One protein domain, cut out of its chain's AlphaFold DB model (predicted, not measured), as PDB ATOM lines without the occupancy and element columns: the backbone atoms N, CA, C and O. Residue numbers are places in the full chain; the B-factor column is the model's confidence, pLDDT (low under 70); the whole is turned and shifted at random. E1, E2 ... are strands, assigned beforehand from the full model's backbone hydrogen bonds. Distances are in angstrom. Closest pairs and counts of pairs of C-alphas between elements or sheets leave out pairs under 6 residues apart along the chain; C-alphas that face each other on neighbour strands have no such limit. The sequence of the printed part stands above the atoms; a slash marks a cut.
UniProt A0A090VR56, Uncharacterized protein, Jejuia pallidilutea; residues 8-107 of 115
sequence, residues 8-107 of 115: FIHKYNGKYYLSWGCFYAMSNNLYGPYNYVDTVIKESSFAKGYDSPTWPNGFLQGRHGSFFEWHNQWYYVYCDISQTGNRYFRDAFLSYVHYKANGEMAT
ATOM      1  N   PHE A   8      29.293   5.025  35.598       97.50
ATOM      2  CA  PHE A   8      28.505   6.181  35.209       97.50
ATOM      3  C   PHE A   8      27.478   5.758  34.165       97.50
ATOM      4  O   PHE A   8      27.744   4.874  33.351       97.50
ATOM      5  N   ILE A   9      26.308   6.389  34.185       98.06
ATOM      6  CA  ILE A   9      25.251   6.119  33.219       98.06
ATOM      7  C   ILE A   9      24.813   7.408  32.541       98.06
ATOM      8  O   ILE A   9      24.624   8.430  33.197       98.06
ATOM      9  N   HIS A  10      24.628   7.349  31.226       98.25
ATOM     10  CA  HIS A  10      23.970   8.409  30.469       98.25
ATOM     11  C   HIS A  10      22.988   7.826  29.456       98.25
ATOM     12  O   HIS A  10      23.012   6.631  29.146       98.25
ATOM     13  N   LYS A  11      22.101   8.683  28.949       98.31
ATOM     14  CA  LYS A  11      21.119   8.332  27.926       98.31
ATOM     15  C   LYS A  11      21.353   9.187  26.689       98.31
ATOM     16  O   LYS A  11      21.390  10.407  26.795       98.31
ATOM     17  N   TYR A  12      21.458   8.547  25.530       98.19
ATOM     18  CA  TYR A  12      21.563   9.219  24.236       98.19
ATOM     19  C   TYR A  12      20.648   8.535  23.221       98.19
ATOM     20  O   TYR A  12      20.675   7.311  23.070       98.19
ATOM     21  N   ASN A  13      19.817   9.332  22.542       96.75
ATOM     22  CA  ASN A  13      18.870   8.880  21.519       96.75
ATOM     23  C   ASN A  13      18.056   7.631  21.934       96.75
ATOM     24  O   ASN A  13      18.012   6.622  21.234       96.75
ATOM     25  N   GLY A  14      17.487   7.662  23.143       97.38
ATOM     26  CA  GLY A  14      16.670   6.569  23.684       97.38
ATOM     27  C   GLY A  14      17.441   5.373  24.258       97.38
ATOM     28  O   GLY A  14      16.841   4.597  24.998       97.38
ATOM     29  N   LYS A  15      18.749   5.248  23.999       98.19
ATOM     30  CA  LYS A  15      19.602   4.163  24.511       98.19
ATOM     31  C   LYS A  15      20.313   4.565  25.803       98.19
ATOM     32  O   LYS A  15      20.674   5.728  25.976       98.19
ATOM     33  N   TYR A  16      20.532   3.597  26.684       98.69
ATOM     34  CA  TYR A  16      21.297   3.751  27.920       98.69
ATOM     35  C   TYR A  16      22.720   3.238  27.727       98.69
ATOM     36  O   TYR A  16      22.933   2.174  27.142       98.69
ATOM     37  N   TYR A  17      23.679   3.989  28.253       98.56
ATOM     38  CA  TYR A  17      25.106   3.712  28.161       98.56
ATOM     39  C   TYR A  17      25.652   3.600  29.575       98.56
ATOM     40  O   TYR A  17      25.729   4.600  30.289       98.56
ATOM     41  N   LEU A  18      26.013   2.384  29.974       97.75
ATOM     42  CA  LEU A  18      26.732   2.126  31.214       97.75
ATOM     43  C   LEU A  18      28.225   2.152  30.905       97.75
ATOM     44  O   LEU A  18      28.695   1.342  30.110       97.75
ATOM     45  N   SER A  19      28.958   3.066  31.527       96.69
ATOM     46  CA  SER A  19      30.407   3.203  31.380       96.69
ATOM     47  C   SER A  19      31.129   3.010  32.706       96.69
ATOM     48  O   SER A  19      30.576   3.334  33.753       96.69
ATOM     49  N   TRP A  20      32.363   2.528  32.652       94.56
ATOM     50  CA  TRP A  20      33.296   2.420  33.777       94.56
ATOM     51  C   TRP A  20      34.698   2.661  33.233       94.56
ATOM     52  O   TRP A  20      35.028   2.174  32.151       94.56
ATOM     53  N   GLY A  21      35.507   3.468  33.913       91.31
ATOM     54  CA  GLY A  21      36.740   3.987  33.327       91.31
ATOM     55  C   GLY A  21      36.501   4.596  31.939       91.31
ATOM     56  O   GLY A  21      35.738   5.551  31.795       91.31
ATOM     57  N   CYS A  22      37.130   4.013  30.913       91.56
ATOM     58  CA  CYS A  22      36.903   4.354  29.503       91.56
ATOM     59  C   CYS A  22      36.079   3.315  28.716       91.56
ATOM     60  O   CYS A  22      35.897   3.472  27.508       91.56
ATOM     61  N   PHE A  23      35.606   2.259  29.372       95.00
ATOM     62  CA  PHE A  23      34.801   1.184  28.793       95.00
ATOM     63  C   PHE A  23      33.323   1.562  28.780       95.00
ATOM     64  O   PHE A  23      32.868   2.333  29.629       95.00
ATOM     65  N   TYR A  24      32.550   0.986  27.857       97.06
ATOM     66  CA  TYR A  24      31.101   1.139  27.873       97.06
ATOM     67  C   TYR A  24      30.336  -0.059  27.311       97.06
ATOM     68  O   TYR A  24      30.811  -0.842  26.485       97.06
ATOM     69  N   ALA A  25      29.093  -0.158  27.764       97.69
ATOM     70  CA  ALA A  25      28.091  -1.106  27.325       97.69
ATOM     71  C   ALA A  25      26.768  -0.381  27.052       97.69
ATOM     72  O   ALA A  25      26.481   0.659  27.648       97.69
ATOM     73  N   MET A  26      25.945  -0.939  26.164       98.50
ATOM     74  CA  MET A  26      24.687  -0.330  25.726       98.50
ATOM     75  C   MET A  26      23.482  -1.206  26.064       98.50
ATOM     76  O   MET A  26      23.548  -2.434  25.986       98.50
ATOM     77  N   SER A  27      22.359  -0.566  26.392       98.50
ATOM     78  CA  SER A  27      21.063  -1.221  26.560       98.50
ATOM     79  C   SER A  27      19.911  -0.340  26.081       98.50
ATOM     80  O   SER A  27      19.998   0.887  26.074       98.50
ATOM     81  N   ASN A  28      18.795  -0.974  25.727       98.19
ATOM     82  CA  ASN A  28      17.522  -0.286  25.497       98.19
ATOM     83  C   ASN A  28      16.709  -0.120  26.798       98.19
ATOM     84  O   ASN A  28      15.670   0.534  26.787       98.19
ATOM     85  N   ASN A  29      17.168  -0.688  27.920       98.00
ATOM     86  CA  ASN A  29      16.517  -0.606  29.227       98.00
ATOM     87  C   ASN A  29      17.523  -0.138  30.292       98.00
ATOM     88  O   ASN A  29      18.655  -0.614  30.333       98.00
ATOM     89  N   LEU A  30      17.094   0.770  31.171       97.62
ATOM     90  CA  LEU A  30      17.900   1.306  32.270       97.62
ATOM     91  C   LEU A  30      18.507   0.194  33.142       97.62
ATOM     92  O   LEU A  30      19.660   0.297  33.557       97.62
ATOM     93  N   TYR A  31      17.750  -0.875  33.379       97.38
ATOM     94  CA  TYR A  31      18.161  -1.992  34.231       97.38
ATOM     95  C   TYR A  31      18.871  -3.120  33.467       97.38
ATOM     96  O   TYR A  31      19.228  -4.137  34.057       97.38
ATOM     97  N   GLY A  32      19.120  -2.937  32.166       96.94
ATOM     98  CA  GLY A  32      19.801  -3.910  31.322       96.94
ATOM     99  C   GLY A  32      18.874  -4.949  30.667       96.94
ATOM    100  O   GLY A  32      17.652  -4.777  30.651       96.94
ATOM    101  N   PRO A  33      19.450  -6.019  30.086       97.88
ATOM    102  CA  PRO A  33      20.881  -6.335  30.079       97.88
ATOM    103  C   PRO A  33      21.703  -5.324  29.267       97.88
ATOM    104  O   PRO A  33      21.213  -4.757  28.289       97.88
ATOM    105  N   TYR A  34      22.946  -5.089  29.691       97.88
ATOM    106  CA  TYR A  34      23.910  -4.245  28.982       97.88
ATOM    107  C   TYR A  34      24.865  -5.116  28.174       97.88
ATOM    108  O   TYR A  34      25.527  -5.993  28.728       97.88
ATOM    109  N   ASN A  35      24.964  -4.846  26.875       97.38
ATOM    110  CA  ASN A  35      25.902  -5.524  25.991       97.38
ATOM    111  C   ASN A  35      27.178  -4.691  25.901       97.38
ATOM    112  O   ASN A  35      27.112  -3.522  25.514       97.38
ATOM    113  N   TYR A  36      28.318  -5.272  26.286       97.00
ATOM    114  CA  TYR A  36      29.622  -4.624  26.133       97.00
ATOM    115  C   TYR A  36      29.838  -4.235  24.672       97.00
ATOM    116  O   TYR A  36      29.561  -5.030  23.775       97.00
ATOM    117  N   VAL A  37      30.327  -3.016  24.455       96.81
ATOM    118  CA  VAL A  37      30.584  -2.504  23.113       96.81
ATOM    119  C   VAL A  37      32.074  -2.330  22.919       96.81
ATOM    120  O   VAL A  37      32.686  -3.112  22.197       96.81
ATOM    121  N   ASP A  38      32.666  -1.321  23.560       95.50
ATOM    122  CA  ASP A  38      34.078  -1.019  23.370       95.50
ATOM    123  C   ASP A  38      34.619  -0.034  24.428       95.50
ATOM    124  O   ASP A  38      33.986   0.234  25.453       95.50
ATOM    125  N   THR A  39      35.802   0.520  24.168       94.00
ATOM    126  CA  THR A  39      36.409   1.655  24.861       94.00
ATOM    127  C   THR A  39      36.265   2.941  24.052       94.00
ATOM    128  O   THR A  39      36.382   2.946  22.829       94.00
ATOM    129  N   VAL A  40      36.077   4.063  24.744       93.38
ATOM    130  CA  VAL A  40      35.970   5.400  24.129       93.38
ATOM    131  C   VAL A  40      37.345   5.959  23.729       93.38
ATOM    132  O   VAL A  40      37.453   6.790  22.827       93.38
ATOM    133  N   ILE A  41      38.409   5.463  24.367       89.69
ATOM    134  CA  ILE A  41      39.813   5.791  24.091       89.69
ATOM    135  C   ILE A  41      40.500   4.597  23.422       89.69
ATOM    136  O   ILE A  41      40.281   3.445  23.807       89.69
ATOM    137  N   LYS A  42      41.370   4.884  22.451       90.12
ATOM    138  CA  LYS A  42      42.293   3.941  21.805       90.12
ATOM    139  C   LYS A  42      43.722   4.477  21.894       90.12
ATOM    140  O   LYS A  42      43.927   5.632  22.241       90.12
ATOM    141  N   GLU A  43      44.712   3.668  21.536       85.00
ATOM    142  CA  GLU A  43      46.105   4.129  21.447       85.00
ATOM    143  C   GLU A  43      46.251   5.307  20.463       85.00
ATOM    144  O   GLU A  43      46.934   6.285  20.742       85.00
ATOM    145  N   SER A  44      45.488   5.296  19.365       86.06
ATOM    146  CA  SER A  44      45.423   6.409  18.409       86.06
ATOM    147  C   SER A  44      44.776   7.687  18.960       86.06
ATOM    148  O   SER A  44      44.817   8.723  18.300       86.06
ATOM    149  N   SER A  45      44.174   7.643  20.152       85.75
ATOM    150  CA  SER A  45      43.644   8.832  20.819       85.75
ATOM    151  C   SER A  45      44.749   9.728  21.377       85.75
ATOM    152  O   SER A  45      44.468  10.895  21.652       85.75
ATOM    153  N   PHE A  46      45.964   9.209  21.577       80.12
ATOM    154  CA  PHE A  46      47.067   9.935  22.206       80.12
ATOM    155  C   PHE A  46      47.907  10.680  21.169       80.12
ATOM    156  O   PHE A  46      48.274  10.151  20.121       80.12
ATOM    157  N   ALA A  47      48.211  11.943  21.471       76.62
ATOM    158  CA  ALA A  47      49.195  12.698  20.714       76.62
ATOM    159  C   ALA A  47      50.598  12.170  21.037       76.62
ATOM    160  O   ALA A  47      50.894  11.894  22.199       76.62
ATOM    161  N   LYS A  48      51.468  12.108  20.022       75.00
ATOM    162  CA  LYS A  48      52.852  11.637  20.156       75.00
ATOM    163  C   LYS A  48      53.542  12.268  21.372       75.00
ATOM    164  O   LYS A  48      53.590  13.495  21.480       75.00
ATOM    165  N   GLY A  49      54.104  11.434  22.248       70.69
ATOM    166  CA  GLY A  49      54.790  11.881  23.464       70.69
ATOM    167  C   GLY A  49      53.892  12.009  24.700       70.69
ATOM    168  O   GLY A  49      54.392  12.377  25.757       70.69
ATOM    169  N   TYR A  50      52.603  11.672  24.593       67.38
ATOM    170  CA  TYR A  50      51.670  11.542  25.724       67.38
ATOM    171  C   TYR A  50      51.212  10.092  25.927       67.38
ATOM    172  O   TYR A  50      50.174   9.834  26.536       67.38
ATOM    173  N   ASP A  51      52.011   9.155  25.425       62.41
ATOM    174  CA  ASP A  51      51.724   7.720  25.376       62.41
ATOM    175  C   ASP A  51      52.042   7.032  26.717       62.41
ATOM    176  O   ASP A  51      51.847   5.825  26.868       62.41
ATOM    177  N   SER A  52      52.560   7.788  27.700       63.72
ATOM    178  CA  SER A  52      52.930   7.265  29.013       63.72
ATOM    179  C   SER A  52      51.742   6.519  29.629       63.72
ATOM    180  O   SER A  52      50.666   7.105  29.796       63.72
ATOM    181  N   PRO A  53      51.912   5.226  29.958       60.75
ATOM    182  CA  PRO A  53      50.809   4.373  30.354       60.75
ATOM    183  C   PRO A  53      50.142   4.929  31.605       60.75
ATOM    184  O   PRO A  53      50.803   5.276  32.585       60.75
ATOM    185  N   THR A  54      48.813   4.988  31.582       63.81
ATOM    186  CA  THR A  54      48.066   5.265  32.803       63.81
ATOM    187  C   THR A  54      48.201   4.094  33.771       63.81
ATOM    188  O   THR A  54      48.295   2.929  33.382       63.81
ATOM    189  N   TRP A  55      48.274   4.416  35.057       65.00
ATOM    190  CA  TRP A  55      48.381   3.435  36.133       65.00
ATOM    191  C   TRP A  55      47.006   2.787  36.398       65.00
ATOM    192  O   TRP A  55      46.011   3.507  36.326       65.00
ATOM    193  N   PRO A  56      46.896   1.490  36.756       68.25
ATOM    194  CA  PRO A  56      47.973   0.516  36.967       68.25
ATOM    195  C   PRO A  56      48.394  -0.286  35.725       68.25
ATOM    196  O   PRO A  56      49.556  -0.675  35.664       68.25
ATOM    197  N   ASN A  57      47.506  -0.532  34.751       77.00
ATOM    198  CA  ASN A  57      47.760  -1.500  33.665       77.00
ATOM    199  C   ASN A  57      47.660  -0.911  32.241       77.00
ATOM    200  O   ASN A  57      47.180  -1.576  31.323       77.00
ATOM    201  N   GLY A  58      48.104   0.329  32.032       79.69
ATOM    202  CA  GLY A  58      48.160   0.959  30.708       79.69
ATOM    203  C   GLY A  58      46.987   1.891  30.409       79.69
ATOM    204  O   GLY A  58      46.122   2.123  31.253       79.69
ATOM    205  N   PHE A  59      46.957   2.423  29.178       81.81
ATOM    206  CA  PHE A  59      46.093   3.537  28.751       81.81
ATOM    207  C   PHE A  59      44.577   3.281  28.827       81.81
ATOM    208  O   PHE A  59      43.793   4.184  28.556       81.81
ATOM    209  N   LEU A  60      44.132   2.073  29.161       86.31
ATOM    210  CA  LEU A  60      42.709   1.772  29.326       86.31
ATOM    211  C   LEU A  60      42.230   1.884  30.776       86.31
ATOM    212  O   LEU A  60      41.023   1.877  30.996       86.31
ATOM    213  N   GLN A  61      43.142   2.001  31.745       83.19
ATOM    214  CA  GLN A  61      42.806   1.960  33.170       83.19
ATOM    215  C   GLN A  61      43.165   3.235  33.930       83.19
ATOM    216  O   GLN A  61      44.003   4.024  33.489       83.19
ATOM    217  N   GLY A  62      42.525   3.420  35.088       81.94
ATOM    218  CA  GLY A  62      42.842   4.487  36.045       81.94
ATOM    219  C   GLY A  62      42.214   5.843  35.723       81.94
ATOM    220  O   GLY A  62      42.483   6.837  36.407       81.94
ATOM    221  N   ARG A  63      41.357   5.901  34.698       84.38
ATOM    222  CA  ARG A  63      40.576   7.100  34.366       84.38
ATOM    223  C   ARG A  63      39.253   7.063  35.096       84.38
ATOM    224  O   ARG A  63      38.619   6.029  35.194       84.38
ATOM    225  N   HIS A  64      38.816   8.214  35.569       90.38
ATOM    226  CA  HIS A  64      37.500   8.387  36.165       90.38
ATOM    227  C   HIS A  64      36.667   9.236  35.220       90.38
ATOM    228  O   HIS A  64      36.709  10.463  35.272       90.38
ATOM    229  N   GLY A  65      35.979   8.551  34.313       91.00
ATOM    230  CA  GLY A  65      35.218   9.152  33.234       91.00
ATOM    231  C   GLY A  65      33.781   9.503  33.608       91.00
ATOM    232  O   GLY A  65      33.152   8.850  34.446       91.00
ATOM    233  N   SER A  66      33.227  10.544  32.994       95.25
ATOM    234  CA  SER A  66      31.788  10.846  32.981       95.25
ATOM    235  C   SER A  66      31.416  11.570  31.688       95.25
ATOM    236  O   SER A  66      32.275  12.142  31.019       95.25
ATOM    237  N   PHE A  67      30.134  11.527  31.334       97.44
ATOM    238  CA  PHE A  67      29.618  12.086  30.084       97.44
ATOM    239  C   PHE A  67      28.562  13.141  30.374       97.44
ATOM    240  O   PHE A  67      27.741  12.959  31.274       97.44
ATOM    241  N   PHE A  68      28.562  14.221  29.604       97.38
ATOM    242  CA  PHE A  68      27.516  15.233  29.676       97.38
ATOM    243  C   PHE A  68      27.308  15.906  28.323       97.38
ATOM    244  O   PHE A  68      28.198  15.917  27.473       97.38
ATOM    245  N   GLU A  69      26.121  16.474  28.148       97.88
ATOM    246  CA  GLU A  69      25.777  17.302  27.001       97.88
ATOM    247  C   GLU A  69      25.784  18.775  27.414       97.88
ATOM    248  O   GLU A  69      25.227  19.145  28.450       97.88
ATOM    249  N   TRP A  70      26.410  19.622  26.601       97.25
ATOM    250  CA  TRP A  70      26.411  21.070  26.779       97.25
ATOM    251  C   TRP A  70      26.393  21.760  25.414       97.25
ATOM    252  O   TRP A  70      27.187  21.419  24.540       97.25
ATOM    253  N   HIS A  71      25.457  22.694  25.210       97.12
ATOM    254  CA  HIS A  71      25.194  23.344  23.915       97.12
ATOM    255  C   HIS A  71      25.118  22.359  22.734       97.12
ATOM    256  O   HIS A  71      25.785  22.541  21.719       97.12
ATOM    257  N   ASN A  72      24.311  21.301  22.881       95.88
ATOM    258  CA  ASN A  72      24.077  20.291  21.841       95.88
ATOM    259  C   ASN A  72      25.347  19.522  21.413       95.88
ATOM    260  O   ASN A  72      25.373  18.902  20.351       95.88
ATOM    261  N   GLN A  73      26.396  19.548  22.239       96.56
ATOM    262  CA  GLN A  73      27.635  18.808  22.049       96.56
ATOM    263  C   GLN A  73      27.875  17.897  23.251       96.56
ATOM    264  O   GLN A  73      27.755  18.309  24.405       96.56
ATOM    265  N   TRP A  74      28.235  16.648  22.974       97.88
ATOM    266  CA  TRP A  74      28.586  15.678  24.001       97.88
ATOM    267  C   TRP A  74      30.063  15.738  24.353       97.88
ATOM    268  O   TRP A  74      30.926  15.877  23.481       97.88
ATOM    269  N   TYR A  75      30.344  15.576  25.637       96.88
ATOM    270  CA  TYR A  75      31.687  15.605  26.177       96.88
ATOM    271  C   TYR A  75      31.947  14.401  27.068       96.88
ATOM    272  O   TYR A  75      31.074  13.952  27.811       96.88
ATOM    273  N   TYR A  76      33.185  13.928  27.019       95.50
ATOM    274  CA  TYR A  76      33.753  12.986  27.965       95.50
ATOM    275  C   TYR A  76      34.759  13.734  28.834       95.50
ATOM    276  O   TYR A  76      35.792  14.196  28.339       95.50
ATOM    277  N   VAL A  77      34.438  13.875  30.120       94.06
ATOM    278  CA  VAL A  77      35.337  14.437  31.129       94.06
ATOM    279  C   VAL A  77      35.998  13.300  31.886       94.06
ATOM    280  O   VAL A  77      35.327  12.365  32.324       94.06
ATOM    281  N   TYR A  78      37.317  13.352  32.018       90.62
ATOM    282  CA  TYR A  78      38.076  12.287  32.658       90.62
ATOM    283  C   TYR A  78      39.379  12.802  33.243       90.62
ATOM    284  O   TYR A  78      39.919  13.816  32.811       90.62
ATOM    285  N   CYS A  79      39.900  12.079  34.227       87.25
ATOM    286  CA  CYS A  79      41.229  12.337  34.756       87.25
ATOM    287  C   CYS A  79      42.304  11.553  33.985       87.25
ATOM    288  O   CYS A  79      42.046  10.431  33.549       87.25
ATOM    289  N   ASP A  80      43.516  12.090  33.876       80.62
ATOM    290  CA  ASP A  80      44.676  11.413  33.279       80.62
ATOM    291  C   ASP A  80      45.969  11.839  34.008       80.62
ATOM    292  O   ASP A  80      45.988  12.876  34.669       80.62
ATOM    293  N   ILE A  81      47.038  11.044  33.902       78.88
ATOM    294  CA  ILE A  81      48.348  11.315  34.534       78.88
ATOM    295  C   ILE A  81      49.438  11.705  33.527       78.88
ATOM    296  O   ILE A  81      50.558  12.025  33.908       78.88
ATOM    297  N   SER A  82      49.135  11.668  32.231       68.19
ATOM    298  CA  SER A  82      50.111  11.877  31.149       68.19
ATOM    299  C   SER A  82      50.714  13.285  31.065       68.19
ATOM    300  O   SER A  82      51.655  13.463  30.302       68.19
ATOM    301  N   GLN A  83      50.202  14.289  31.790       67.38
ATOM    302  CA  GLN A  83      50.822  15.626  31.839       67.38
ATOM    303  C   GLN A  83      51.711  15.822  33.070       67.38
ATOM    304  O   GLN A  83      52.827  16.317  32.943       67.38
ATOM    305  N   THR A  84      51.244  15.424  34.251       66.94
ATOM    306  CA  THR A  84      51.983  15.601  35.512       66.94
ATOM    307  C   THR A  84      52.951  14.459  35.830       66.94
ATOM    308  O   THR A  84      53.853  14.636  36.647       66.94
ATOM    309  N   GLY A  85      52.777  13.280  35.220       66.94
ATOM    310  CA  GLY A  85      53.622  12.101  35.447       66.94
ATOM    311  C   GLY A  85      53.541  11.533  36.870       66.94
ATOM    312  O   GLY A  85      54.391  10.733  37.260       66.94
ATOM    313  N   ASN A  86      52.546  11.943  37.665       72.00
ATOM    314  CA  ASN A  86      52.411  11.562  39.068       72.00
ATOM    315  C   ASN A  86      51.266  10.556  39.264       72.00
ATOM    316  O   ASN A  86      50.179  10.708  38.717       72.00
ATOM    317  N   ARG A  87      51.488   9.529  40.092       73.00
ATOM    318  CA  ARG A  87      50.487   8.503  40.423       73.00
ATOM    319  C   ARG A  87      49.273   9.049  41.190       73.00
ATOM    320  O   ARG A  87      48.194   8.469  41.100       73.00
ATOM    321  N   TYR A  88      49.455  10.101  41.982       79.88
ATOM    322  CA  TYR A  88      48.463  10.571  42.955       79.88
ATOM    323  C   TYR A  88      47.718  11.828  42.507       79.88
ATOM    324  O   TYR A  88      46.568  12.028  42.894       79.88
ATOM    325  N   PHE A  89      48.354  12.654  41.680       81.31
ATOM    326  CA  PHE A  89      47.770  13.881  41.150       81.31
ATOM    327  C   PHE A  89      47.430  13.671  39.681       81.31
ATOM    328  O   PHE A  89      48.245  13.156  38.923       81.31
ATOM    329  N   ARG A  90      46.198  14.016  39.307       83.50
ATOM    330  CA  ARG A  90      45.650  13.777  37.973       83.50
ATOM    331  C   ARG A  90      45.076  15.076  37.443       83.50
ATOM    332  O   ARG A  90      44.428  15.803  38.193       83.50
ATOM    333  N   ASP A  91      45.260  15.312  36.157       83.94
ATOM    334  CA  ASP A  91      44.712  16.482  35.485       83.94
ATOM    335  C   ASP A  91      43.326  16.157  34.925       83.94
ATOM    336  O   ASP A  91      43.033  15.002  34.596       83.94
ATOM    337  N   ALA A  92      42.462  17.167  34.833       86.81
ATOM    338  CA  ALA A  92      41.151  17.035  34.212       86.81
ATOM    339  C   ALA A  92      41.257  17.271  32.702       86.81
ATOM    340  O   ALA A  92      41.808  18.271  32.248       86.81
ATOM    341  N   PHE A  93      40.685  16.355  31.931       87.12
ATOM    342  CA  PHE A  93      40.608  16.415  30.480       87.12
ATOM    343  C   PHE A  93      39.161  16.454  30.037       87.12
ATOM    344  O   PHE A  93      38.282  15.868  30.672       87.12
ATOM    345  N   LEU A  94      38.944  17.114  28.907       90.38
ATOM    346  CA  LEU A  94      37.662  17.187  28.242       90.38
ATOM    347  C   LEU A  94      37.862  16.882  26.760       90.38
ATOM    348  O   LEU A  94      38.683  17.518  26.100       90.38
ATOM    349  N   SER A  95      37.100  15.921  26.249       91.56
ATOM    350  CA  SER A  95      37.133  15.530  24.839       91.56
ATOM    351  C   SER A  95      35.727  15.494  24.266       91.56
ATOM    352  O   SER A  95      34.782  15.092  24.946       91.56
ATOM    353  N   TYR A  96      35.594  15.878  22.998       95.00
ATOM    354  CA  TYR A  96      34.341  15.737  22.267       95.00
ATOM    355  C   TYR A  96      33.981  14.263  22.087       95.00
ATOM    356  O   TYR A  96      34.835  13.437  21.763       95.00
ATOM    357  N   VAL A  97      32.701  13.955  22.265       96.75
ATOM    358  CA  VAL A  97      32.117  12.651  21.958       96.75
ATOM    359  C   VAL A  97      31.191  12.812  20.766       96.75
ATOM    360  O   VAL A  97      30.337  13.698  20.733       96.75
ATOM    361  N   HIS A  98      31.354  11.922  19.796       96.50
ATOM    362  CA  HIS A  98      30.462  11.809  18.654       96.50
ATOM    363  C   HIS A  98      29.881  10.400  18.632       96.50
ATOM    364  O   HIS A  98      30.620   9.418  18.721       96.50
ATOM    365  N   TYR A  99      28.562  10.300  18.504       97.38
ATOM    366  CA  TYR A  99      27.892   9.018  18.329       97.38
ATOM    367  C   TYR A  99      27.772   8.706  16.840       97.38
ATOM    368  O   TYR A  99      27.349   9.543  16.042       97.38
ATOM    369  N   LYS A 100      28.129   7.481  16.468       97.50
ATOM    370  CA  LYS A 100      27.901   6.927  15.134       97.50
ATOM    371  C   LYS A 100      26.398   6.736  14.903       97.50
ATOM    372  O   LYS A 100      25.606   6.691  15.845       97.50
ATOM    373  N   ALA A 101      26.002   6.515  13.649       97.00
ATOM    374  CA  ALA A 101      24.602   6.271  13.285       97.00
ATOM    375  C   ALA A 101      23.971   5.068  14.022       97.00
ATOM    376  O   ALA A 101      22.779   5.077  14.320       97.00
ATOM    377  N   ASN A 102      24.763   4.047  14.371       96.44
ATOM    378  CA  ASN A 102      24.299   2.884  15.142       96.44
ATOM    379  C   ASN A 102      24.187   3.149  16.666       96.44
ATOM    380  O   ASN A 102      23.663   2.313  17.411       96.44
ATOM    381  N   GLY A 103      24.619   4.324  17.130       97.19
ATOM    382  CA  GLY A 103      24.646   4.739  18.530       97.19
ATOM    383  C   GLY A 103      25.952   4.415  19.257       97.19
ATOM    384  O   GLY A 103      26.108   4.814  20.398       97.19
ATOM    385  N   GLU A 104      26.909   3.723  18.647       98.06
ATOM    386  CA  GLU A 104      28.219   3.543  19.281       98.06
ATOM    387  C   GLU A 104      28.975   4.870  19.382       98.06
ATOM    388  O   GLU A 104      28.811   5.750  18.538       98.06
ATOM    389  N   MET A 105      29.861   4.998  20.366       97.56
ATOM    390  CA  MET A 105      30.755   6.149  20.442       97.56
ATOM    391  C   MET A 105      31.895   5.993  19.431       97.56
ATOM    392  O   MET A 105      32.473   4.917  19.265       97.56
ATOM    393  N   ALA A 106      32.206   7.066  18.712       96.50
ATOM    394  CA  ALA A 106      33.436   7.154  17.945       96.50
ATOM    395  C   ALA A 106      34.635   7.271  18.896       96.50
ATOM    396  O   ALA A 106      34.524   7.850  19.979       96.50
ATOM    397  N   THR A 107      35.786   6.744  18.474       94.50
ATOM    398  CA  THR A 107      37.050   6.933  19.192       94.50
ATOM    399  C   THR A 107      37.325   8.421  19.356       94.50
ATOM    400  O   THR A 107      37.324   9.161  18.371       94.50
TER     401      THR A 107
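AT A GLANCE: This is residues 8 to 107 of the 115 residues of an uncharacterized protein of Jejuia pallidilutea (UniProt A0A090VR56). Two small, strongly twisted antiparallel sheets, one of four strands and one of three, meet edge by edge where E1 comes beside E5, and together they make an open wall, not a closed barrel. The four-stranded sheet lies at one end of the domain; loops fill the other end, among them parts of the long stretch of residues 40 to 65, and after E7 residues 98 to 107 fold back across the open side between the sheets. The printed part has 100 residues, with no named helix and seven named strands, E1 to E7 along the chain. The sheet orders are E1 - E2 - E3 - E4 and E5 - E6 - E7; the class is all strand, though under half of the residues, 41 of 100, are in named elements. The whole is compact, with a radius of gyration of the C-alphas of 14.0 A and spans of 39 by 29 by 22 A.

IN THESE COORDINATES: E1, residues 8 to 12, begins at C-alpha 8 at (28.505, 6.181, 35.209) and is 13.3 A long. E2 is residues 15 to 20, 16.6 A, E3 residues 23 to 27, 14.1 A, and E4 residues 35 to 39, 12.8 A. E5, residues 66 to 70, begins at C-alpha 66 at (31.788, 10.846, 32.981) and is 13.1 A long. E6, residues 73 to 80, is the longest strand, 21.7 A. E7, residues 91 to 97, 18.9 A, ends at C-alpha 97 at (32.117, 12.651, 21.958).

HOW THE PARTS SIT: E1 to E4 form a meander, each strand the antiparallel neighbour of the one before. In the hairpin of E1 and E2, at 154 degrees, N 8 and O 19 are 2.8 A apart. In the hairpin of E2 and E3, also at 154 degrees, N 18 and O 25 are 2.9 A apart. In the hairpin of E3 and E4, at 149 degrees, N 24 and O 38 are 2.9 A apart. E1 and E4 are the edge strands and are apart. E1 and E5 have 4 pairs of C-alphas within 8 A, the closest those of Phe 8 and Ser 66, 6.1 A. E5, E6 and E7 form a second meander. In the hairpin of E5 and E6, at 146 degrees, N 68 and O 75 are 3.1 A apart. In the hairpin of E6 and E7, at 150 degrees, N 78 and O 93 are 3.0 A apart. E7 is apart from E1, E2, E3 and E4.

THE WHOLE: The two farthest C-alphas, those of Asn 29 and Gly 49, are 40.7 A apart. The printed part has no cut. The link from E4 to E5, 26 residues, is long. The mean pLDDT of the printed part is 89.0; residues 50 to 56 and 82 to 85 are under 70.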